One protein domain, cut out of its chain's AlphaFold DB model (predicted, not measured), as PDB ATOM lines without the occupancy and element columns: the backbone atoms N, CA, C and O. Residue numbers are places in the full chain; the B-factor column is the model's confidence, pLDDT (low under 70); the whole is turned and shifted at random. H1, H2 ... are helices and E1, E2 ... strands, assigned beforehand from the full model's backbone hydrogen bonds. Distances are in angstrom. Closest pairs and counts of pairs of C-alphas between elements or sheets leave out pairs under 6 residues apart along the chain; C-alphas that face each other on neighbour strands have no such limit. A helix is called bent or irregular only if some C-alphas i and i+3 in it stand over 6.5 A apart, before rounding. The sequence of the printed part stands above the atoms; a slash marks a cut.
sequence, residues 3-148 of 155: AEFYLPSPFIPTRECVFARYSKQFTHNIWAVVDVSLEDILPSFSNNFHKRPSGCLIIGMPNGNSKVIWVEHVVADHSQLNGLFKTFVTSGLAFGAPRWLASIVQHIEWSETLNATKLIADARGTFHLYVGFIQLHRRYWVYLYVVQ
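What this domain is: This is residues 3 to 148 of the 155 residues of a protein of Medicago truncatula (UniProt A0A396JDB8). A twisted, curled wall of seven antiparallel strands has one long helix, H2, packed with its first part over one face, and no named helix on the other. Residues 110 to 115 and 117 to 123 stick out beyond the sheet; the E5-E6 hairpin is prolonged past its open end by the small strand pair E4-E7, and short H1 lies off the sheet. The printed part has 146 residues, with two named helices and nine named strands in the order E1 E2 E3 E4 E5 E6 E7 H1 H2 E8 E9; the class is mixed, and the large sheet's order is E1 - E2 - E3 - E5 - E6 - E9 - E8. The whole is only just loose, close to compact, with a radius of gyration of the C-alphas of 17.7 A and spans of 54 by 37 by 29 A.

Where its parts are: E1, residues 3 to 5, begins at C-alpha 3 (-17.503, -16.071, -7.102). E2, residues 15 to 27, is 34.8 A long and bends by 61 degrees at residue 18; E3, residues 30 to 37, measures 23.4 A. E4 is residues 49 to 51, E5 54 to 60, 20.2 A, E6 66 to 71, 16.1 A, and E7 74 to 76. H1, residues 83 to 90, is only just irregular: C-alphas 84 and 87 are 6.9 A apart. H2, residues 97 to 119, is 31.4 A long and begins at C-alpha 97 (-9.739, -12.217, 4.614). E8 is residues 132 to 137, 15.8 A, and E9, 140 to 147, 22.0 A, ends at C-alpha 147 (-17.196, -17.106, 16.184).

How they stand to each other: E1, E2 and E3 form a meander, each strand the antiparallel neighbour of the one before. The pairing is staggered: E2 pairs with E1 over residues 15 to 17, N 5 and O 15 being 2.8 A apart, and with E3 over 19 to 27, N 22 and O 34 being 2.9 A apart. E3 and E5 have N 33 and O 56 at 2.8 A, the hairpin E5 and E6 N 57 and O 69 at 2.8 A, E6 and E9 N 68 and O 145 at 2.7 A, and the hairpin E8 and E9 N 140 and O 137 at 3.2 A. E4 runs on into E5 at 37 degrees and E6 into E7 at 33 degrees; E4 and E7 are antiparallel, with N 50 and O 75 at 2.8 A. H2 is on the sheet at a height of 12.0 A, over E6 and E9 and along the strands, at 3 degrees to E9 on the local plane; the closest C-alphas of H2 and E9, those of Ala 97 and Tyr 143, are 6.9 A apart. H1 is not on the sheet, and H1 and H2 are apart. Every O i to N i+4 pair is within hydrogen-bond range in H2; in H1 2 of 4 are, beside 4 of 5 O i to N i+3 pairs.

The domain as a whole: The C-alphas farthest apart, those of Pro 43 and Ala 123, are 55.8 A apart. The printed part has no cut; the long links are E3 to E4 and H2 to E8. Mean pLDDT of the printed part is 73.0, with residues 43 to 47 and 115 to 148 under 70.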
ATOM      1  N   ALA A   3     -17.236 -17.164  -8.025       83.50
ATOM      2  CA  ALA A   3     -17.503 -16.071  -7.102       83.50
ATOM      3  C   ALA A   3     -17.184 -14.722  -7.739       83.50
ATOM      4  O   ALA A   3     -16.174 -14.569  -8.422       83.50
ATOM      5  N   GLU A   4     -18.025 -13.739  -7.433       86.31
ATOM      6  CA  GLU A   4     -17.870 -12.356  -7.862       86.31
ATOM      7  C   GLU A   4     -17.689 -11.444  -6.644       86.31
ATOM      8  O   GLU A   4     -18.450 -11.486  -5.673       86.31
ATOM      9  N   PHE A   5     -16.674 -10.590  -6.693       83.75
ATOM     10  CA  PHE A   5     -16.316  -9.672  -5.623       83.75
ATOM     11  C   PHE A   5     -16.655  -8.244  -6.027       83.75
ATOM     12  O   PHE A   5     -15.888  -7.562  -6.709       83.75
ATOM     13  N   TYR A   6     -17.802  -7.784  -5.545       85.00
ATOM     14  CA  TYR A   6     -18.265  -6.409  -5.708       85.00
ATOM     15  C   TYR A   6     -17.679  -5.516  -4.628       85.00
ATOM     16  O   TYR A   6     -17.502  -5.964  -3.506       85.00
ATOM     17  N   LEU A   7     -17.409  -4.250  -4.907       83.50
ATOM     18  CA  LEU A   7     -17.203  -3.240  -3.867       83.50
ATOM     19  C   LEU A   7     -18.212  -2.118  -4.082       83.50
ATOM     20  O   LEU A   7     -18.589  -1.869  -5.226       83.50
ATOM     21  N   PRO A   8     -18.642  -1.418  -3.020       82.31
ATOM     22  CA  PRO A   8     -19.582  -0.306  -3.128       82.31
ATOM     23  C   PRO A   8     -18.880   0.959  -3.663       82.31
ATOM     24  O   PRO A   8     -18.966   2.032  -3.075       82.31
ATOM     25  N   SER A   9     -18.114   0.829  -4.747       82.62
ATOM     26  CA  SER A   9     -17.413   1.919  -5.418       82.62
ATOM     27  C   SER A   9     -17.422   1.675  -6.927       82.62
ATOM     28  O   SER A   9     -16.937   0.631  -7.361       82.62
ATOM     29  N   PRO A  10     -17.890   2.639  -7.742       81.12
ATOM     30  CA  PRO A  10     -17.902   2.504  -9.200       81.12
ATOM     31  C   PRO A  10     -16.492   2.538  -9.811       81.12
ATOM     32  O   PRO A  10     -16.314   2.214 -10.980       81.12
ATOM     33  N   PHE A  11     -15.481   2.938  -9.032       81.25
ATOM     34  CA  PHE A  11     -14.092   3.066  -9.481       81.25
ATOM     35  C   PHE A  11     -13.252   1.812  -9.237       81.25
ATOM     36  O   PHE A  11     -12.072   1.789  -9.594       81.25
ATOM     37  N   ILE A  12     -13.822   0.792  -8.591       83.12
ATOM     38  CA  ILE A  12     -13.149  -0.486  -8.391       83.12
ATOM     39  C   ILE A  12     -13.902  -1.529  -9.217       83.12
ATOM     40  O   ILE A  12     -15.051  -1.824  -8.891       83.12
ATOM     41  N   PRO A  13     -13.288  -2.082 -10.276       82.06
ATOM     42  CA  PRO A  13     -13.959  -3.065 -11.111       82.06
ATOM     43  C   PRO A  13     -14.291  -4.318 -10.301       82.06
ATOM     44  O   PRO A  13     -13.503  -4.744  -9.445       82.06
ATOM     45  N   THR A  14     -15.444  -4.913 -10.608       85.25
ATOM     46  CA  THR A  14     -15.822  -6.237 -10.111       85.25
ATOM     47  C   THR A  14     -14.780  -7.259 -10.538       85.25
ATOM     48  O   THR A  14     -14.181  -7.161 -11.611       85.25
ATOM     49  N   ARG A  15     -14.539  -8.233  -9.665       84.00
ATOM     50  CA  ARG A  15     -13.553  -9.287  -9.886       84.00
ATOM     51  C   ARG A  15     -14.244 -10.631  -9.800       84.00
ATOM     52  O   ARG A  15     -14.979 -10.851  -8.846       84.00
ATOM     53  N   GLU A  16     -13.999 -11.504 -10.760       84.38
ATOM     54  CA  GLU A  16     -14.550 -12.856 -10.779       84.38
ATOM     55  C   GLU A  16     -13.418 -13.868 -10.594       84.38
ATOM     56  O   GLU A  16     -12.307 -13.657 -11.087       84.38
ATOM     57  N   CYS A  17     -13.682 -14.955  -9.873       82.69
ATOM     58  CA  CYS A  17     -12.804 -16.117  -9.854       82.69
ATOM     59  C   CYS A  17     -13.590 -17.425  -9.880       82.69
ATOM     60  O   CYS A  17     -14.727 -17.512  -9.405       82.69
ATOM     61  N   VAL A  18     -12.944 -18.469 -10.397       85.69
ATOM     62  CA  VAL A  18     -13.491 -19.822 -10.430       85.69
ATOM     63  C   VAL A  18     -12.540 -20.741  -9.693       85.69
ATOM     64  O   VAL A  18     -11.437 -20.998 -10.144       85.69
ATOM     65  N   PHE A  19     -12.972 -21.280  -8.561       87.19
ATOM     66  CA  PHE A  19     -12.120 -22.104  -7.712       87.19
ATOM     67  C   PHE A  19     -12.789 -23.428  -7.349       87.19
ATOM     68  O   PHE A  19     -14.021 -23.571  -7.318       87.19
ATOM     69  N   ALA A  20     -11.952 -24.418  -7.064       90.00
ATOM     70  CA  ALA A  20     -12.350 -25.637  -6.385       90.00
ATOM     71  C   ALA A  20     -12.242 -25.419  -4.875       90.00
ATOM     72  O   ALA A  20     -11.251 -24.868  -4.398       90.00
ATOM     73  N   ARG A  21     -13.259 -25.868  -4.136       92.81
ATOM     74  CA  ARG A  21     -13.274 -25.867  -2.674       92.81
ATOM     75  C   ARG A  21     -13.303 -27.300  -2.173       92.81
ATOM     76  O   ARG A  21     -14.154 -28.081  -2.592       92.81
ATOM     77  N   TYR A  22     -12.402 -27.614  -1.256       92.94
ATOM     78  CA  TYR A  22     -12.383 -28.875  -0.534       92.94
ATOM     79  C   TYR A  22     -12.533 -28.606   0.961       92.94
ATOM     80  O   TYR A  22     -11.784 -27.808   1.519       92.94
ATOM     81  N   SER A  23     -13.497 -29.269   1.598       93.56
ATOM     82  CA  SER A  23     -13.712 -29.216   3.044       93.56
ATOM     83  C   SER A  23     -13.437 -30.588   3.640       93.56
ATOM     84  O   SER A  23     -13.864 -31.606   3.090       93.56
ATOM     85  N   LYS A  24     -12.704 -30.627   4.752       93.69
ATOM     86  CA  LYS A  24     -12.435 -31.863   5.482       93.69
ATOM     87  C   LYS A  24     -12.362 -31.621   6.979       93.69
ATOM     88  O   LYS A  24     -11.609 -30.768   7.450       93.69
ATOM     89  N   GLN A  25     -13.070 -32.462   7.719       92.88
ATOM     90  CA  GLN A  25     -12.905 -32.596   9.157       92.88
ATOM     91  C   GLN A  25     -11.698 -33.499   9.460       92.88
ATOM     92  O   GLN A  25     -11.616 -34.632   8.981       92.88
ATOM     93  N   PHE A  26     -10.732 -32.996  10.231       85.56
ATOM     94  CA  PHE A  26      -9.544 -33.760  10.645       85.56
ATOM     95  C   PHE A  26      -9.756 -34.457  11.990       85.56
ATOM     96  O   PHE A  26      -9.346 -35.599  12.176       85.56
ATOM     97  N   THR A  27     -10.390 -33.760  12.930       85.31
ATOM     98  CA  THR A  27     -10.784 -34.259  14.258       85.31
ATOM     99  C   THR A  27     -12.185 -33.736  14.567       85.31
ATOM    100  O   THR A  27     -12.636 -32.815  13.888       85.31
ATOM    101  N   HIS A  28     -12.862 -34.263  15.595       79.00
ATOM    102  CA  HIS A  28     -14.251 -33.894  15.924       79.00
ATOM    103  C   HIS A  28     -14.522 -32.376  15.941       79.00
ATOM    104  O   HIS A  28     -15.608 -31.956  15.561       79.00
ATOM    105  N   ASN A  29     -13.526 -31.543  16.264       86.38
ATOM    106  CA  ASN A  29     -13.703 -30.094  16.362       86.38
ATOM    107  C   ASN A  29     -12.846 -29.285  15.378       86.38
ATOM    108  O   ASN A  29     -12.780 -28.073  15.527       86.38
ATOM    109  N   ILE A  30     -12.161 -29.897  14.406       90.56
ATOM    110  CA  ILE A  30     -11.300 -29.153  13.471       90.56
ATOM    111  C   ILE A  30     -11.691 -29.446  12.029       90.56
ATOM    112  O   ILE A  30     -11.560 -30.579  11.561       90.56
ATOM    113  N   TRP A  31     -12.066 -28.390  11.319       92.06
ATOM    114  CA  TRP A  31     -12.369 -28.387   9.895       92.06
ATOM    115  C   TRP A  31     -11.347 -27.542   9.156       92.06
ATOM    116  O   TRP A  31     -11.049 -26.432   9.590       92.06
ATOM    117  N   ALA A  32     -10.834 -28.030   8.030       92.88
ATOM    118  CA  ALA A  32     -10.141 -27.164   7.087       92.88
ATOM    119  C   ALA A  32     -10.921 -27.077   5.786       92.88
ATOM    120  O   ALA A  32     -11.380 -28.084   5.245       92.88
ATOM    121  N   VAL A  33     -11.005 -25.856   5.286       92.75
ATOM    122  CA  VAL A  33     -11.528 -25.518   3.975       92.75
ATOM    123  C   VAL A  33     -10.362 -24.984   3.164       92.75
ATOM    124  O   VAL A  33      -9.660 -24.080   3.614       92.75
ATOM    125  N   VAL A  34     -10.146 -25.547   1.982       92.19
ATOM    126  CA  VAL A  34      -9.087 -25.141   1.060       92.19
ATOM    127  C   VAL A  34      -9.714 -24.765  -0.271       92.19
ATOM    128  O   VAL A  34     -10.472 -25.542  -0.849       92.19
ATOM    129  N   ASP A  35      -9.353 -23.584  -0.754       90.12
ATOM    130  CA  ASP A  35      -9.730 -23.032  -2.044       90.12
ATOM    131  C   ASP A  35      -8.507 -22.991  -2.963       90.12
ATOM    132  O   ASP A  35      -7.462 -22.446  -2.596       90.12
ATOM    133  N   VAL A  36      -8.645 -23.516  -4.179       85.69
ATOM    134  CA  VAL A  36      -7.603 -23.472  -5.217       85.69
ATOM    135  C   VAL A  36      -8.213 -22.927  -6.505       85.69
ATOM    136  O   VAL A  36      -9.248 -23.436  -6.943       85.69
ATOM    137  N   SER A  37      -7.597 -21.898  -7.103       82.88
ATOM    138  CA  SER A  37      -8.035 -21.372  -8.405       82.88
ATOM    139  C   SER A  37      -7.986 -22.431  -9.490       82.88
ATOM    140  O   SER A  37      -7.120 -23.306  -9.508       82.88
ATOM    141  N   LEU A  38      -8.922 -22.304 -10.421       84.88
ATOM    142  CA  LEU A  38      -8.966 -23.060 -11.663       84.88
ATOM    143  C   LEU A  38      -8.612 -22.172 -12.865       84.88
ATOM    144  O   LEU A  38      -8.610 -22.663 -13.987       84.88
ATOM    145  N   GLU A  39      -8.271 -20.901 -12.639       74.81
ATOM    146  CA  GLU A  39      -7.857 -19.913 -13.642       74.81
ATOM    147  C   GLU A  39      -6.656 -20.392 -14.481       74.81
ATOM    148  O   GLU A  39      -6.622 -20.150 -15.682       74.81
ATOM    149  N   ASP A  40      -5.715 -21.142 -13.891       70.31
ATOM    150  CA  ASP A  40      -4.565 -21.717 -14.614       70.31
ATOM    151  C   ASP A  40      -4.977 -22.874 -15.566       70.31
ATOM    152  O   ASP A  40      -4.224 -23.244 -16.466       70.31
ATOM    153  N   ILE A  41      -6.165 -23.462 -15.374       74.88
ATOM    154  CA  ILE A  41      -6.687 -24.612 -16.140       74.88
ATOM    155  C   ILE A  41      -7.785 -24.169 -17.122       74.88
ATOM    156  O   ILE A  41      -7.971 -24.787 -18.172       74.88
ATOM    157  N   LEU A  42      -8.522 -23.107 -16.789       74.25
ATOM    158  CA  LEU A  42      -9.657 -22.597 -17.548       74.25
ATOM    159  C   LEU A  42      -9.238 -21.347 -18.347       74.25
ATOM    160  O   LEU A  42      -9.151 -20.261 -17.776       74.25
ATOM    161  N   PRO A  43      -9.038 -21.451 -19.673       60.28
ATOM    162  CA  PRO A  43      -8.452 -20.388 -20.499       60.28
ATOM    163  C   PRO A  43      -9.353 -19.155 -20.730       60.28
ATOM    164  O   PRO A  43      -9.005 -18.290 -21.531       60.28
ATOM    165  N   SER A  44     -10.522 -19.069 -20.087       56.78
ATOM    166  CA  SER A  44     -11.590 -18.117 -20.430       56.78
ATOM    167  C   SER A  44     -11.796 -16.961 -19.450       56.78
ATOM    168  O   SER A  44     -12.598 -16.078 -19.742       56.78
ATOM    169  N   PHE A  45     -11.120 -16.937 -18.300       59.66
ATOM    170  CA  PHE A  45     -11.348 -15.902 -17.287       59.66
ATOM    171  C   PHE A  45     -10.288 -14.807 -17.385       59.66
ATOM    172  O   PHE A  45      -9.108 -15.074 -17.597       59.66
ATOM    173  N   SER A  46     -10.717 -13.549 -17.289       59.03
ATOM    174  CA  SER A  46      -9.842 -12.383 -17.413       59.03
ATOM    175  C   SER A  46      -8.596 -12.524 -16.529       59.03
ATOM    176  O   SER A  46      -8.718 -12.657 -15.313       59.03
ATOM    177  N   ASN A  47      -7.405 -12.426 -17.125       59.94
ATOM    178  CA  ASN A  47      -6.095 -12.661 -16.490       59.94
ATOM    179  C   ASN A  47      -5.722 -11.717 -15.327       59.94
ATOM    180  O   ASN A  47      -4.588 -11.742 -14.847       59.94
ATOM    181  N   ASN A  48      -6.641 -10.873 -14.868       71.69
ATOM    182  CA  ASN A  48      -6.349  -9.762 -13.970       71.69
ATOM    183  C   ASN A  48      -6.663 -10.074 -12.504       71.69
ATOM    184  O   ASN A  48      -6.417  -9.222 -11.649       71.69
ATOM    185  N   PHE A  49      -7.198 -11.256 -12.193       78.81
ATOM    186  CA  PHE A  49      -7.472 -11.692 -10.828       78.81
ATOM    187  C   PHE A  49      -7.329 -13.206 -10.708       78.81
ATOM    188  O   PHE A  49      -7.986 -13.949 -11.423       78.81
ATOM    189  N   HIS A  50      -6.481 -13.643  -9.784       78.31
ATOM    190  CA  HIS A  50      -6.146 -15.041  -9.561       78.31
ATOM    191  C   HIS A  50      -6.188 -15.339  -8.075       78.31
ATOM    192  O   HIS A  50      -5.422 -14.760  -7.288       78.31
ATOM    193  N   LYS A  51      -7.048 -16.273  -7.678       80.00
ATOM    194  CA  LYS A  51      -7.092 -16.741  -6.292       80.00
ATOM    195  C   LYS A  51      -6.069 -17.853  -6.073       80.00
ATOM    196  O   LYS A  51      -6.313 -19.014  -6.369       80.00
ATOM    197  N   ARG A  52      -4.896 -17.535  -5.534       83.81
ATOM    198  CA  ARG A  52      -3.894 -18.546  -5.147       83.81
ATOM    199  C   ARG A  52      -4.419 -19.400  -3.975       83.81
ATOM    200  O   ARG A  52      -5.436 -19.030  -3.384       83.81
ATOM    201  N   PRO A  53      -3.757 -20.526  -3.628       86.88
ATOM    202  CA  PRO A  53      -4.210 -21.394  -2.544       86.88
ATOM    203  C   PRO A  53      -4.576 -20.591  -1.294       86.88
ATOM    204  O   PRO A  53      -3.744 -19.873  -0.738       86.88
ATOM    205  N   SER A  54      -5.849 -20.672  -0.933       89.44
ATOM    206  CA  SER A  54      -6.502 -19.900   0.124       89.44
ATOM    207  C   SER A  54      -7.383 -20.837   0.942       89.44
ATOM    208  O   SER A  54      -7.539 -22.007   0.597       89.44
ATOM    209  N   GLY A  55      -7.971 -20.348   2.024       90.81
ATOM    210  CA  GLY A  55      -8.894 -21.144   2.817       90.81
ATOM    211  C   GLY A  55      -8.918 -20.747   4.279       90.81
ATOM    212  O   GLY A  55      -8.348 -19.730   4.685       90.81
ATOM    213  N   CYS A  56      -9.574 -21.573   5.083       90.12
ATOM    214  CA  CYS A  56      -9.636 -21.365   6.515       90.12
ATOM    215  C   CYS A  56      -9.578 -22.667   7.314       90.12
ATOM    216  O   CYS A  56      -9.985 -23.734   6.860       90.12
ATOM    217  N   LEU A  57      -9.061 -22.555   8.532       91.19
ATOM    218  CA  LEU A  57      -9.136 -23.579   9.560       91.19
ATOM    219  C   LEU A  57     -10.171 -23.137  10.591       91.19
ATOM    220  O   LEU A  57     -10.063 -22.039  11.128       91.19
ATOM    221  N   ILE A  58     -11.147 -23.980  10.883       88.94
ATOM    222  CA  ILE A  58     -12.208 -23.727  11.852       88.94
ATOM    223  C   ILE A  58     -12.015 -24.719  12.994       88.94
ATOM    224  O   ILE A  58     -11.993 -25.927  12.776       88.94
ATOM    225  N   ILE A  59     -11.844 -24.203  14.206       89.25
ATOM    226  CA  ILE A  59     -11.545 -24.977  15.409       89.25
ATOM    227  C   ILE A  59     -12.646 -24.713  16.434       89.25
ATOM    228  O   ILE A  59     -12.701 -23.629  17.007       89.25
ATOM    229  N   GLY A  60     -13.495 -25.698  16.696       83.88
ATOM    230  CA  GLY A  60     -14.477 -25.660  17.773       83.88
ATOM    231  C   GLY A  60     -13.800 -25.551  19.141       83.88
ATOM    232  O   GLY A  60     -12.858 -26.284  19.454       83.88
ATOM    233  N   MET A  61     -14.288 -24.625  19.953       84.56
ATOM    234  CA  MET A  61     -13.804 -24.303  21.290       84.56
ATOM    235  C   MET A  61     -14.783 -24.841  22.349       84.56
ATOM    236  O   MET A  61     -15.990 -24.891  22.106       84.56
ATOM    237  N   PRO A  62     -14.312 -25.193  23.561       78.94
ATOM    238  CA  PRO A  62     -15.170 -25.762  24.608       78.94
ATOM    239  C   PRO A  62     -16.305 -24.848  25.096       78.94
ATOM    240  O   PRO A  62     -17.280 -25.331  25.658       78.94
ATOM    241  N   ASN A  63     -16.191 -23.535  24.893       74.81
ATOM    242  CA  ASN A  63     -17.204 -22.550  25.280       74.81
ATOM    243  C   ASN A  63     -18.345 -22.406  24.254       74.81
ATOM    244  O   ASN A  63     -19.129 -21.466  24.351       74.81
ATOM    245  N   GLY A  64     -18.404 -23.290  23.257       72.00
ATOM    246  CA  GLY A  64     -19.347 -23.212  22.145       72.00
ATOM    247  C   GLY A  64     -18.883 -22.302  21.009       72.00
ATOM    248  O   GLY A  64     -19.497 -22.302  19.953       72.00
ATOM    249  N   ASN A  65     -17.786 -21.559  21.161       74.50
ATOM    250  CA  ASN A  65     -17.283 -20.713  20.082       74.50
ATOM    251  C   ASN A  65     -16.420 -21.528  19.107       74.50
ATOM    252  O   ASN A  65     -16.084 -22.679  19.352       74.50
ATOM    253  N   SER A  66     -15.993 -20.913  18.015       80.25
ATOM    254  CA  SER A  66     -15.164 -21.488  16.970       80.25
ATOM    255  C   SER A  66     -14.053 -20.515  16.633       80.25
ATOM    256  O   SER A  66     -14.304 -19.394  16.207       80.25
ATOM    257  N   LYS A  67     -12.804 -20.927  16.791       84.19
ATOM    258  CA  LYS A  67     -11.647 -20.165  16.351       84.19
ATOM    259  C   LYS A  67     -11.431 -20.384  14.851       84.19
ATOM    260  O   LYS A  67     -11.185 -21.509  14.431       84.19
ATOM    261  N   VAL A  68     -11.488 -19.331  14.048       83.75
ATOM    262  CA  VAL A  68     -11.257 -19.367  12.602       83.75
ATOM    263  C   VAL A  68      -9.894 -18.762  12.287       83.75
ATOM    264  O   VAL A  68      -9.579 -17.661  12.735       83.75
ATOM    265  N   ILE A  69      -9.085 -19.480  11.513       86.75
ATOM    266  CA  ILE A  69      -7.822 -19.005  10.954       86.75
ATOM    267  C   ILE A  69      -7.993 -18.891   9.447       86.75
ATOM    268  O   ILE A  69      -8.084 -19.920   8.788       86.75
ATOM    269  N   TRP A  70      -8.044 -17.680   8.896       87.19
ATOM    270  CA  TRP A  70      -8.237 -17.477   7.452       87.19
ATOM    271  C   TRP A  70      -6.942 -17.018   6.785       87.19
ATOM    272  O   TRP A  70      -6.302 -16.067   7.246       87.19
ATOM    273  N   VAL A  71      -6.596 -17.668   5.674       87.25
ATOM    274  CA  VAL A  71      -5.550 -17.242   4.738       87.25
ATOM    275  C   VAL A  71      -6.172 -16.967   3.373       87.25
ATOM    276  O   VAL A  71      -6.709 -17.866   2.735       87.25
ATOM    277  N   GLU A  72      -6.115 -15.712   2.932       87.81
ATOM    278  CA  GLU A  72      -6.574 -15.319   1.598       87.81
ATOM    279  C   GLU A  72      -5.374 -14.827   0.797       87.81
ATOM    280  O   GLU A  72      -4.696 -13.875   1.203       87.81
ATOM    281  N   HIS A  73      -5.105 -15.476  -0.332       84.69
ATOM    282  CA  HIS A  73      -4.018 -15.112  -1.224       84.69
ATOM    283  C   HIS A  73      -4.566 -14.835  -2.619       84.69
ATOM    284  O   HIS A  73      -4.968 -15.728  -3.359       84.69
ATOM    285  N   VAL A  74      -4.552 -13.561  -2.980       80.94
ATOM    286  CA  VAL A  74      -5.072 -13.064  -4.246       80.94
ATOM    287  C   VAL A  74      -3.955 -12.335  -4.971       80.94
ATOM    288  O   VAL A  74      -3.297 -11.465  -4.401       80.94
ATOM    289  N   VAL A  75      -3.764 -12.670  -6.242       79.94
ATOM    290  CA  VAL A  75      -2.889 -11.941  -7.158       79.94
ATOM    291  C   VAL A  75      -3.776 -11.242  -8.166       79.94
ATOM    292  O   VAL A  75      -4.624 -11.871  -8.785       79.94
ATOM    293  N   ALA A  76      -3.605  -9.939  -8.330       80.56
ATOM    294  CA  ALA A  76      -4.422  -9.194  -9.263       80.56
ATOM    295  C   ALA A  76      -3.656  -8.050  -9.902       80.56
ATOM    296  O   ALA A  76      -2.760  -7.472  -9.282       80.56
ATOM    297  N   ASP A  77      -4.060  -7.693 -11.114       80.31
ATOM    298  CA  ASP A  77      -3.596  -6.466 -11.729       80.31
ATOM    299  C   ASP A  77      -4.293  -5.261 -11.074       80.31
ATOM    300  O   ASP A  77      -5.494  -5.250 -10.773       80.31
ATOM    301  N   HIS A  78      -3.486  -4.246 -10.804       81.69
ATOM    302  CA  HIS A  78      -3.870  -2.983 -10.189       81.69
ATOM    303  C   HIS A  78      -3.476  -1.789 -11.070       81.69
ATOM    304  O   HIS A  78      -3.593  -0.650 -10.622       81.69
ATOM    305  N   SER A  79      -3.000  -2.032 -12.296       80.31
ATOM    306  CA  SER A  79      -2.549  -1.011 -13.248       80.31
ATOM    307  C   SER A  79      -3.631   0.029 -13.557       80.31
ATOM    308  O   SER A  79      -3.343   1.221 -13.597       80.31
ATOM    309  N   GLN A  80      -4.882  -0.416 -13.688       77.88
ATOM    310  CA  GLN A  80      -6.034   0.431 -14.013       77.88
ATOM    311  C   GLN A  80      -6.727   1.038 -12.780       77.88
ATOM    312  O   GLN A  80      -7.715   1.756 -12.921       77.88
ATOM    313  N   LEU A  81      -6.251   0.756 -11.559       82.50
ATOM    314  CA  LEU A  81      -6.854   1.320 -10.350       82.50
ATOM    315  C   LEU A  81      -6.439   2.777 -10.158       82.50
ATOM    316  O   LEU A  81      -5.254   3.113 -10.174       82.50
ATOM    317  N   ASN A  82      -7.422   3.628  -9.862       84.44
ATOM    318  CA  ASN A  82      -7.166   4.988  -9.405       84.44
ATOM    319  C   ASN A  82      -6.279   4.956  -8.142       84.44
ATOM    320  O   ASN A  82      -6.513   4.161  -7.224       84.44
ATOM    321  N   GLY A  83      -5.275   5.837  -8.086       84.38
ATOM    322  CA  GLY A  83      -4.327   5.935  -6.975       84.38
ATOM    323  C   GLY A  83      -4.986   6.049  -5.596       84.38
ATOM    324  O   GLY A  83      -4.465   5.479  -4.640       84.38
ATOM    325  N   LEU A  84      -6.166   6.675  -5.506       86.44
ATOM    326  CA  LEU A  84      -6.950   6.777  -4.267       86.44
ATOM    327  C   LEU A  84      -7.340   5.405  -3.695       86.44
ATOM    328  O   LEU A  84      -7.280   5.194  -2.486       86.44
ATOM    329  N   PHE A  85      -7.709   4.454  -4.558       85.62
ATOM    330  CA  PHE A  85      -8.149   3.118  -4.144       85.62
ATOM    331  C   PHE A  85      -7.020   2.095  -4.129       85.62
ATOM    332  O   PHE A  85      -7.168   1.036  -3.520       85.62
ATOM    333  N   LYS A  86      -5.883   2.397  -4.766       86.69
ATOM    334  CA  LYS A  86      -4.752   1.473  -4.864       86.69
ATOM    335  C   LYS A  86      -4.308   0.992  -3.486       86.69
ATOM    336  O   LYS A  86      -4.274  -0.213  -3.269       86.69
ATOM    337  N   THR A  87      -4.080   1.908  -2.542       87.25
ATOM    338  CA  THR A  87      -3.671   1.568  -1.167       87.25
ATOM    339  C   THR A  87      -4.702   0.684  -0.466       87.25
ATOM    340  O   THR A  87      -4.339  -0.341   0.110       87.25
ATOM    341  N   PHE A  88      -5.990   1.031  -0.566       86.88
ATOM    342  CA  PHE A  88      -7.081   0.248   0.020       86.88
ATOM    343  C   PHE A  88      -7.128  -1.174  -0.550       86.88
ATOM    344  O   PHE A  88      -7.190  -2.146   0.201       86.88
ATOM    345  N   VAL A  89      -7.011  -1.320  -1.869       83.38
ATOM    346  CA  VAL A  89      -7.047  -2.628  -2.525       83.38
ATOM    347  C   VAL A  89      -5.802  -3.459  -2.199       83.38
ATOM    348  O   VAL A  89      -5.932  -4.622  -1.820       83.38
ATOM    349  N   THR A  90      -4.603  -2.875  -2.276       82.25
ATOM    350  CA  THR A  90      -3.343  -3.594  -2.013       82.25
ATOM    351  C   THR A  90      -3.137  -3.938  -0.539       82.25
ATOM    352  O   THR A  90      -2.366  -4.840  -0.230       82.25
ATOM    353  N   SER A  91      -3.826  -3.248   0.376       82.31
ATOM    354  CA  SER A  91      -3.785  -3.560   1.811       82.31
ATOM    355  C   SER A  91      -4.449  -4.897   2.168       82.31
ATOM    356  O   SER A  91      -4.280  -5.383   3.279       82.31
ATOM    357  N   GLY A  92      -5.217  -5.494   1.250       79.25
ATOM    358  CA  GLY A  92      -6.000  -6.699   1.523       79.25
ATOM    359  C   GLY A  92      -7.341  -6.430   2.214       79.25
ATOM    360  O   GLY A  92      -8.118  -7.362   2.389       79.25
ATOM    361  N   LEU A  93      -7.677  -5.178   2.541       82.56
ATOM    362  CA  LEU A  93      -8.989  -4.823   3.105       82.56
ATOM    363  C   LEU A  93     -10.142  -5.018   2.110       82.56
ATOM    364  O   LEU A  93     -11.270  -5.278   2.509       82.56
ATOM    365  N   ALA A  94      -9.864  -4.897   0.813       83.56
ATOM    366  CA  ALA A  94     -10.883  -4.915  -0.232       83.56
ATOM    367  C   ALA A  94     -11.286  -6.332  -0.689       83.56
ATOM    368  O   ALA A  94     -12.455  -6.587  -0.983       83.56
ATOM    369  N   PHE A  95     -10.308  -7.239  -0.777       82.38
ATOM    370  CA  PHE A  95     -10.474  -8.592  -1.336       82.38
ATOM    371  C   PHE A  95      -9.769  -9.680  -0.513       82.38
ATOM    372  O   PHE A  95      -9.684 -10.821  -0.950       82.38
ATOM    373  N   GLY A  96      -9.218  -9.332   0.649       82.94
ATOM    374  CA  GLY A  96      -8.586 -10.286   1.551       82.94
ATOM    375  C   GLY A  96      -9.549 -10.800   2.617       82.94
ATOM    376  O   GLY A  96     -10.710 -10.403   2.716       82.94
ATOM    377  N   ALA A  97      -9.013 -11.636   3.494       84.06
ATOM    378  CA  ALA A  97      -9.739 -12.217   4.614       84.06
ATOM    379  C   ALA A  97     -10.396 -11.246   5.626       84.06
ATOM    380  O   ALA A  97     -11.430 -11.650   6.157       84.06
ATOM    381  N   PRO A  98      -9.945  -9.990   5.881       81.50
ATOM    382  CA  PRO A  98     -10.673  -9.098   6.792       81.50
ATOM    383  C   PRO A  98     -12.098  -8.853   6.325       81.50
ATOM    384  O   PRO A  98     -13.021  -8.796   7.128       81.50
ATOM    385  N   ARG A  99     -12.269  -8.707   5.010       84.00
ATOM    386  CA  ARG A  99     -13.568  -8.436   4.423       84.00
ATOM    387  C   ARG A  99     -14.504  -9.618   4.592       84.00
ATOM    388  O   ARG A  99     -15.643  -9.434   5.003       84.00
ATOM    389  N   TRP A 100     -14.010 -10.817   4.297       80.94
ATOM    390  CA  TRP A 100     -14.780 -12.040   4.488       80.94
ATOM    391  C   TRP A 100     -15.192 -12.228   5.935       80.94
ATOM    392  O   TRP A 100     -16.356 -12.510   6.209       80.94
ATOM    393  N   LEU A 101     -14.253 -12.011   6.856       80.38
ATOM    394  CA  LEU A 101     -14.536 -12.059   8.279       80.38
ATOM    395  C   LEU A 101     -15.596 -11.032   8.655       80.38
ATOM    396  O   LEU A 101     -16.587 -11.431   9.246       80.38
ATOM    397  N   ALA A 102     -15.461  -9.767   8.247       82.69
ATOM    398  CA  ALA A 102     -16.451  -8.725   8.517       82.69
ATOM    399  C   ALA A 102     -17.852  -9.095   8.001       82.69
ATOM    400  O   ALA A 102     -18.827  -8.925   8.723       82.69
ATOM    401  N   SER A 103     -17.960  -9.661   6.793       82.94
ATOM    402  CA  SER A 103     -19.243 -10.136   6.259       82.94
ATOM    403  C   SER A 103     -19.824 -11.303   7.059       82.94
ATOM    404  O   SER A 103     -21.034 -11.346   7.263       82.94
ATOM    405  N   ILE A 104     -18.989 -12.228   7.542       81.81
ATOM    406  CA  ILE A 104     -19.430 -13.317   8.425       81.81
ATOM    407  C   ILE A 104     -19.879 -12.766   9.775       81.81
ATOM    408  O   ILE A 104     -20.950 -13.145  10.235       81.81
ATOM    409  N   VAL A 105     -19.106 -11.862  10.388       80.19
ATOM    410  CA  VAL A 105     -19.473 -11.201  11.651       80.19
ATOM    411  C   VAL A 105     -20.841 -10.558  11.508       80.19
ATOM    412  O   VAL A 105     -21.751 -10.875  12.260       80.19
ATOM    413  N   GLN A 106     -21.001  -9.728  10.482       82.56
ATOM    414  CA  GLN A 106     -22.236  -9.007  10.225       82.56
ATOM    415  C   GLN A 106     -23.410  -9.958   9.966       82.56
ATOM    416  O   GLN A 106     -24.514  -9.726  10.449       82.56
ATOM    417  N   HIS A 107     -23.189 -11.050   9.226       83.25
ATOM    418  CA  HIS A 107     -24.215 -12.068   9.015       83.25
ATOM    419  C   HIS A 107     -24.626 -12.752  10.324       83.25
ATOM    420  O   HIS A 107     -25.814 -12.989  10.537       83.25
ATOM    421  N   ILE A 108     -23.669 -13.046  11.205       75.81
ATOM    422  CA  ILE A 108     -23.926 -13.654  12.512       75.81
ATOM    423  C   ILE A 108     -24.673 -12.678  13.412       75.81
ATOM    424  O   ILE A 108     -25.717 -13.045  13.929       75.81
ATOM    425  N   GLU A 109     -24.214 -11.433  13.523       79.19
ATOM    426  CA  GLU A 109     -24.890 -10.379  14.287       79.19
ATOM    427  C   GLU A 109     -26.323 -10.157  13.788       79.19
ATOM    428  O   GLU A 109     -27.249  -9.995  14.585       79.19
ATOM    429  N   TRP A 110     -26.549 -10.192  12.471       79.88
ATOM    430  CA  TRP A 110     -27.897 -10.120  11.907       79.88
ATOM    431  C   TRP A 110     -28.730 -11.360  12.197       79.88
ATOM    432  O   TRP A 110     -29.892 -11.222  12.571       79.88
ATOM    433  N   SER A 111     -28.165 -12.557  12.052       75.81
ATOM    434  CA  SER A 111     -28.841 -13.809  12.399       75.81
ATOM    435  C   SER A 111     -29.238 -13.816  13.876       75.81
ATOM    436  O   SER A 111     -30.381 -14.119  14.212       75.81
ATOM    437  N   GLU A 112     -28.339 -13.381  14.756       71.31
ATOM    438  CA  GLU A 112     -28.586 -13.186  16.179       71.31
ATOM    439  C   GLU A 112     -29.615 -12.100  16.438       71.31
ATOM    440  O   GLU A 112     -30.463 -12.313  17.281       71.31
ATOM    441  N   THR A 113     -29.617 -10.975  15.723       73.06
ATOM    442  CA  THR A 113     -30.636  -9.926  15.897       73.06
ATOM    443  C   THR A 113     -32.016 -10.437  15.488       73.06
ATOM    444  O   THR A 113     -32.998 -10.229  16.198       73.06
ATOM    445  N   LEU A 114     -32.112 -11.157  14.370       74.75
ATOM    446  CA  LEU A 114     -33.357 -11.766  13.901       74.75
ATOM    447  C   LEU A 114     -33.835 -12.876  14.849       74.75
ATOM    448  O   LEU A 114     -35.026 -12.958  15.154       74.75
ATOM    449  N   ASN A 115     -32.917 -13.687  15.377       67.31
ATOM    450  CA  ASN A 115     -33.214 -14.690  16.399       67.31
ATOM    451  C   ASN A 115     -33.527 -14.052  17.757       67.31
ATOM    452  O   ASN A 115     -34.440 -14.499  18.432       67.31
ATOM    453  N   ALA A 116     -32.866 -12.964  18.134       56.19
ATOM    454  CA  ALA A 116     -33.152 -12.160  19.314       56.19
ATOM    455  C   ALA A 116     -34.505 -11.471  19.181       56.19
ATOM    456  O   ALA A 116     -35.205 -11.327  20.161       56.19
ATOM    457  N   THR A 117     -34.957 -11.131  17.979       51.78
ATOM    458  CA  THR A 117     -36.329 -10.645  17.776       51.78
ATOM    459  C   THR A 117     -37.354 -11.752  18.078       51.78
ATOM    460  O   THR A 117     -38.454 -11.457  18.537       51.78
ATOM    461  N   LYS A 118     -36.977 -13.034  17.927       46.81
ATOM    462  CA  LYS A 118     -37.733 -14.182  18.467       46.81
ATOM    463  C   LYS A 118     -37.500 -14.402  19.976       46.81
ATOM    464  O   LYS A 118     -38.435 -14.793  20.663       46.81
ATOM    465  N   LEU A 119     -36.295 -14.137  20.494       42.84
ATOM    466  CA  LEU A 119     -35.896 -14.321  21.905       42.84
ATOM    467  C   LEU A 119     -36.103 -13.079  22.797       42.84
ATOM    468  O   LEU A 119     -35.869 -13.149  23.988       42.84
ATOM    469  N   ILE A 120     -36.595 -11.941  22.304       43.38
ATOM    470  CA  ILE A 120     -37.034 -10.805  23.141       43.38
ATOM    471  C   ILE A 120     -38.345 -11.169  23.875       43.38
ATOM    472  O   ILE A 120     -38.762 -10.466  24.792       43.38
ATOM    473  N   ALA A 121     -38.931 -12.331  23.564       44.03
ATOM    474  CA  ALA A 121     -39.867 -13.031  24.438       44.03
ATOM    475  C   ALA A 121     -39.202 -13.750  25.641       44.03
ATOM    476  O   ALA A 121     -39.925 -14.161  26.542       44.03
ATOM    477  N   ASP A 122     -37.871 -13.892  25.698       41.09
ATOM    478  CA  ASP A 122     -37.144 -14.543  26.798       41.09
ATOM    479  C   ASP A 122     -35.651 -14.111  26.896       41.09
ATOM    480  O   ASP A 122     -34.771 -14.661  26.246       41.09
ATOM    481  N   ALA A 123     -35.413 -13.076  27.709       41.16
ATOM    482  CA  ALA A 123     -34.178 -12.613  28.378       41.16
ATOM    483  C   ALA A 123     -32.772 -12.559  27.697       41.16
ATOM    484  O   ALA A 123     -32.318 -13.377  26.911       41.16
ATOM    485  N   ARG A 124     -32.041 -11.516  28.131       44.91
ATOM    486  CA  ARG A 124     -30.790 -10.907  27.623       44.91
ATOM    487  C   ARG A 124     -29.499 -11.710  27.870       44.91
ATOM    488  O   ARG A 124     -29.309 -12.257  28.951       44.91
ATOM    489  N   GLY A 125     -28.526 -11.558  26.964       39.47
ATOM    490  CA  GLY A 125     -27.098 -11.812  27.205       39.47
ATOM    491  C   GLY A 125     -26.213 -10.903  26.338       39.47
ATOM    492  O   GLY A 125     -26.549 -10.634  25.190       39.47
ATOM    493  N   THR A 126     -25.127 -10.368  26.902       35.31
ATOM    494  CA  THR A 126     -24.170  -9.460  26.236       35.31
ATOM    495  C   THR A 126     -22.949 -10.240  25.739       35.31
ATOM    496  O   THR A 126     -22.447 -11.103  26.459       35.31
ATOM    497  N   PHE A 127     -22.445  -9.917  24.543       41.84
ATOM    498  CA  PHE A 127     -21.361 -10.644  23.866       41.84
ATOM    499  C   PHE A 127     -20.130  -9.758  23.602       41.84
ATOM    500  O   PHE A 127     -20.255  -8.549  23.408       41.84
ATOM    501  N   HIS A 128     -18.931 -10.358  23.606       35.47
ATOM    502  CA  HIS A 128     -17.642  -9.677  23.409       35.47
ATOM    503  C   HIS A 128     -16.878 -10.250  22.202       35.47
ATOM    504  O   HIS A 128     -16.617 -11.452  22.141       35.47
ATOM    505  N   LEU A 129     -16.465  -9.368  21.284       38.25
ATOM    506  CA  LEU A 129     -15.707  -9.671  20.064       38.25
ATOM    507  C   LEU A 129     -14.204  -9.416  20.275       38.25
ATOM    508  O   LEU A 129     -13.827  -8.344  20.744       38.25
ATOM    509  N   TYR A 130     -13.335 -10.346  19.867       37.97
ATOM    510  CA  TYR A 130     -11.883 -10.124  19.832       37.97
ATOM    511  C   TYR A 130     -11.344 -10.386  18.421       37.97
ATOM    512  O   TYR A 130     -11.391 -11.512  17.929       37.97
ATOM    513  N   VAL A 131     -10.819  -9.339  17.779       43.16
ATOM    514  CA  VAL A 131     -10.173  -9.396  16.458       43.16
ATOM    515  C   VAL A 131      -8.665  -9.231  16.648       43.16
ATOM    516  O   VAL A 131      -8.221  -8.233  17.212       43.16
ATOM    517  N   GLY A 132      -7.874 -10.209  16.197       41.19
ATOM    518  CA  GLY A 132      -6.409 -10.171  16.261       41.19
ATOM    519  C   GLY A 132      -5.765 -10.221  14.873       41.19
ATOM    520  O   GLY A 132      -6.186 -11.001  14.018       41.19
ATOM    521  N   PHE A 133      -4.721  -9.412  14.662       42.50
ATOM    522  CA  PHE A 133      -3.991  -9.294  13.395       42.50
ATOM    523  C   PHE A 133      -2.566  -9.836  13.533       42.50
ATOM    524  O   PHE A 133      -1.838  -9.407  14.428       42.50
ATOM    525  N   ILE A 134      -2.136 -10.726  12.632       38.12
ATOM    526  CA  ILE A 134      -0.720 -11.099  12.499       38.12
ATOM    527  C   ILE A 134      -0.340 -11.096  11.010       38.12
ATOM    528  O   ILE A 134      -0.817 -11.909  10.217       38.12
ATOM    529  N   GLN A 135       0.538 -10.169  10.622       37.19
ATOM    530  CA  GLN A 135       1.139 -10.132   9.288       37.19
ATOM    531  C   GLN A 135       2.358 -11.065   9.269       37.19
ATOM    532  O   GLN A 135       3.386 -10.747   9.860       37.19
ATOM    533  N   LEU A 136       2.255 -12.219   8.599       34.94
ATOM    534  CA  LEU A 136       3.328 -13.225   8.599       34.94
ATOM    535  C   LEU A 136       4.422 -12.935   7.545       34.94
ATOM    536  O   LEU A 136       5.543 -13.416   7.676       34.94
ATOM    537  N   HIS A 137       4.122 -12.147   6.499       31.81
ATOM    538  CA  HIS A 137       5.094 -11.646   5.508       31.81
ATOM    539  C   HIS A 137       4.449 -10.572   4.604       31.81
ATOM    540  O   HIS A 137       3.226 -10.465   4.567       31.81
ATOM    541  N   ARG A 138       5.216  -9.840   3.770       35.56
ATOM    542  CA  ARG A 138       4.707  -8.866   2.754       35.56
ATOM    543  C   ARG A 138       3.669  -9.421   1.743       35.56
ATOM    544  O   ARG A 138       3.227  -8.680   0.873       35.56
ATOM    545  N   ARG A 139       3.321 -10.710   1.815       32.38
ATOM    546  CA  ARG A 139       2.440 -11.432   0.879       32.38
ATOM    547  C   ARG A 139       1.371 -12.306   1.550       32.38
ATOM    548  O   ARG A 139       0.531 -12.840   0.839       32.38
ATOM    549  N   TYR A 140       1.384 -12.452   2.879       34.25
ATOM    550  CA  TYR A 140       0.477 -13.356   3.592       34.25
ATOM    551  C   TYR A 140      -0.146 -12.657   4.790       34.25
ATOM    552  O   TYR A 140       0.559 -12.145   5.665       34.25
ATOM    553  N   TRP A 141      -1.471 -12.694   4.839       42.94
ATOM    554  CA  TRP A 141      -2.247 -12.245   5.979       42.94
ATOM    555  C   TRP A 141      -2.879 -13.465   6.651       42.94
ATOM    556  O   TRP A 141      -3.557 -14.245   5.981       42.94
ATOM    557  N   VAL A 142      -2.636 -13.636   7.953       40.59
ATOM    558  CA  VAL A 142      -3.251 -14.684   8.775       40.59
ATOM    559  C   VAL A 142      -4.196 -13.998   9.749       40.59
ATOM    560  O   VAL A 142      -3.769 -13.158  10.544       40.59
ATOM    561  N   TYR A 143      -5.478 -14.343   9.687       52.53
ATOM    562  CA  TYR A 143      -6.492 -13.749  10.556       52.53
ATOM    563  C   TYR A 143      -6.959 -14.748  11.584       52.53
ATOM    564  O   TYR A 143      -7.309 -15.862  11.216       52.53
ATOM    565  N   LEU A 144      -6.987 -14.333  12.848       43.09
ATOM    566  CA  LEU A 144      -7.510 -15.120  13.952       43.09
ATOM    567  C   LEU A 144      -8.858 -14.545  14.375       43.09
ATOM    568  O   LEU A 144      -8.935 -13.383  14.771       43.09
ATOM    569  N   TYR A 145      -9.902 -15.355  14.310       53.56
ATOM    570  CA  TYR A 145     -11.254 -14.952  14.666       53.56
ATOM    571  C   TYR A 145     -11.874 -15.957  15.639       53.56
ATOM    572  O   TYR A 145     -11.500 -17.120  15.608       53.56
ATOM    573  N   VAL A 146     -12.795 -15.537  16.509       44.72
ATOM    574  CA  VAL A 146     -13.566 -16.425  17.399       44.72
ATOM    575  C   VAL A 146     -15.063 -16.164  17.164       44.72
ATOM    576  O   VAL A 146     -15.555 -15.093  17.491       44.72
ATOM    577  N   VAL A 147     -15.766 -17.121  16.555       43.88
ATOM    578  CA  VAL A 147     -17.196 -17.106  16.184       43.88
ATOM    579  C   VAL A 147     -18.043 -17.818  17.249       43.88
ATOM    580  O   VAL A 147     -17.670 -18.912  17.632       43.88
ATOM    581  N   GLN A 148     -19.178 -17.290  17.713       41.50
ATOM    582  CA  GLN A 148     -20.113 -18.007  18.613       41.50
ATOM    583  C   GLN A 148     -20.993 -19.054  17.880       41.50
ATOM    584  O   GLN A 148     -21.085 -19.013  16.651       41.50
TER     585      GLN A 148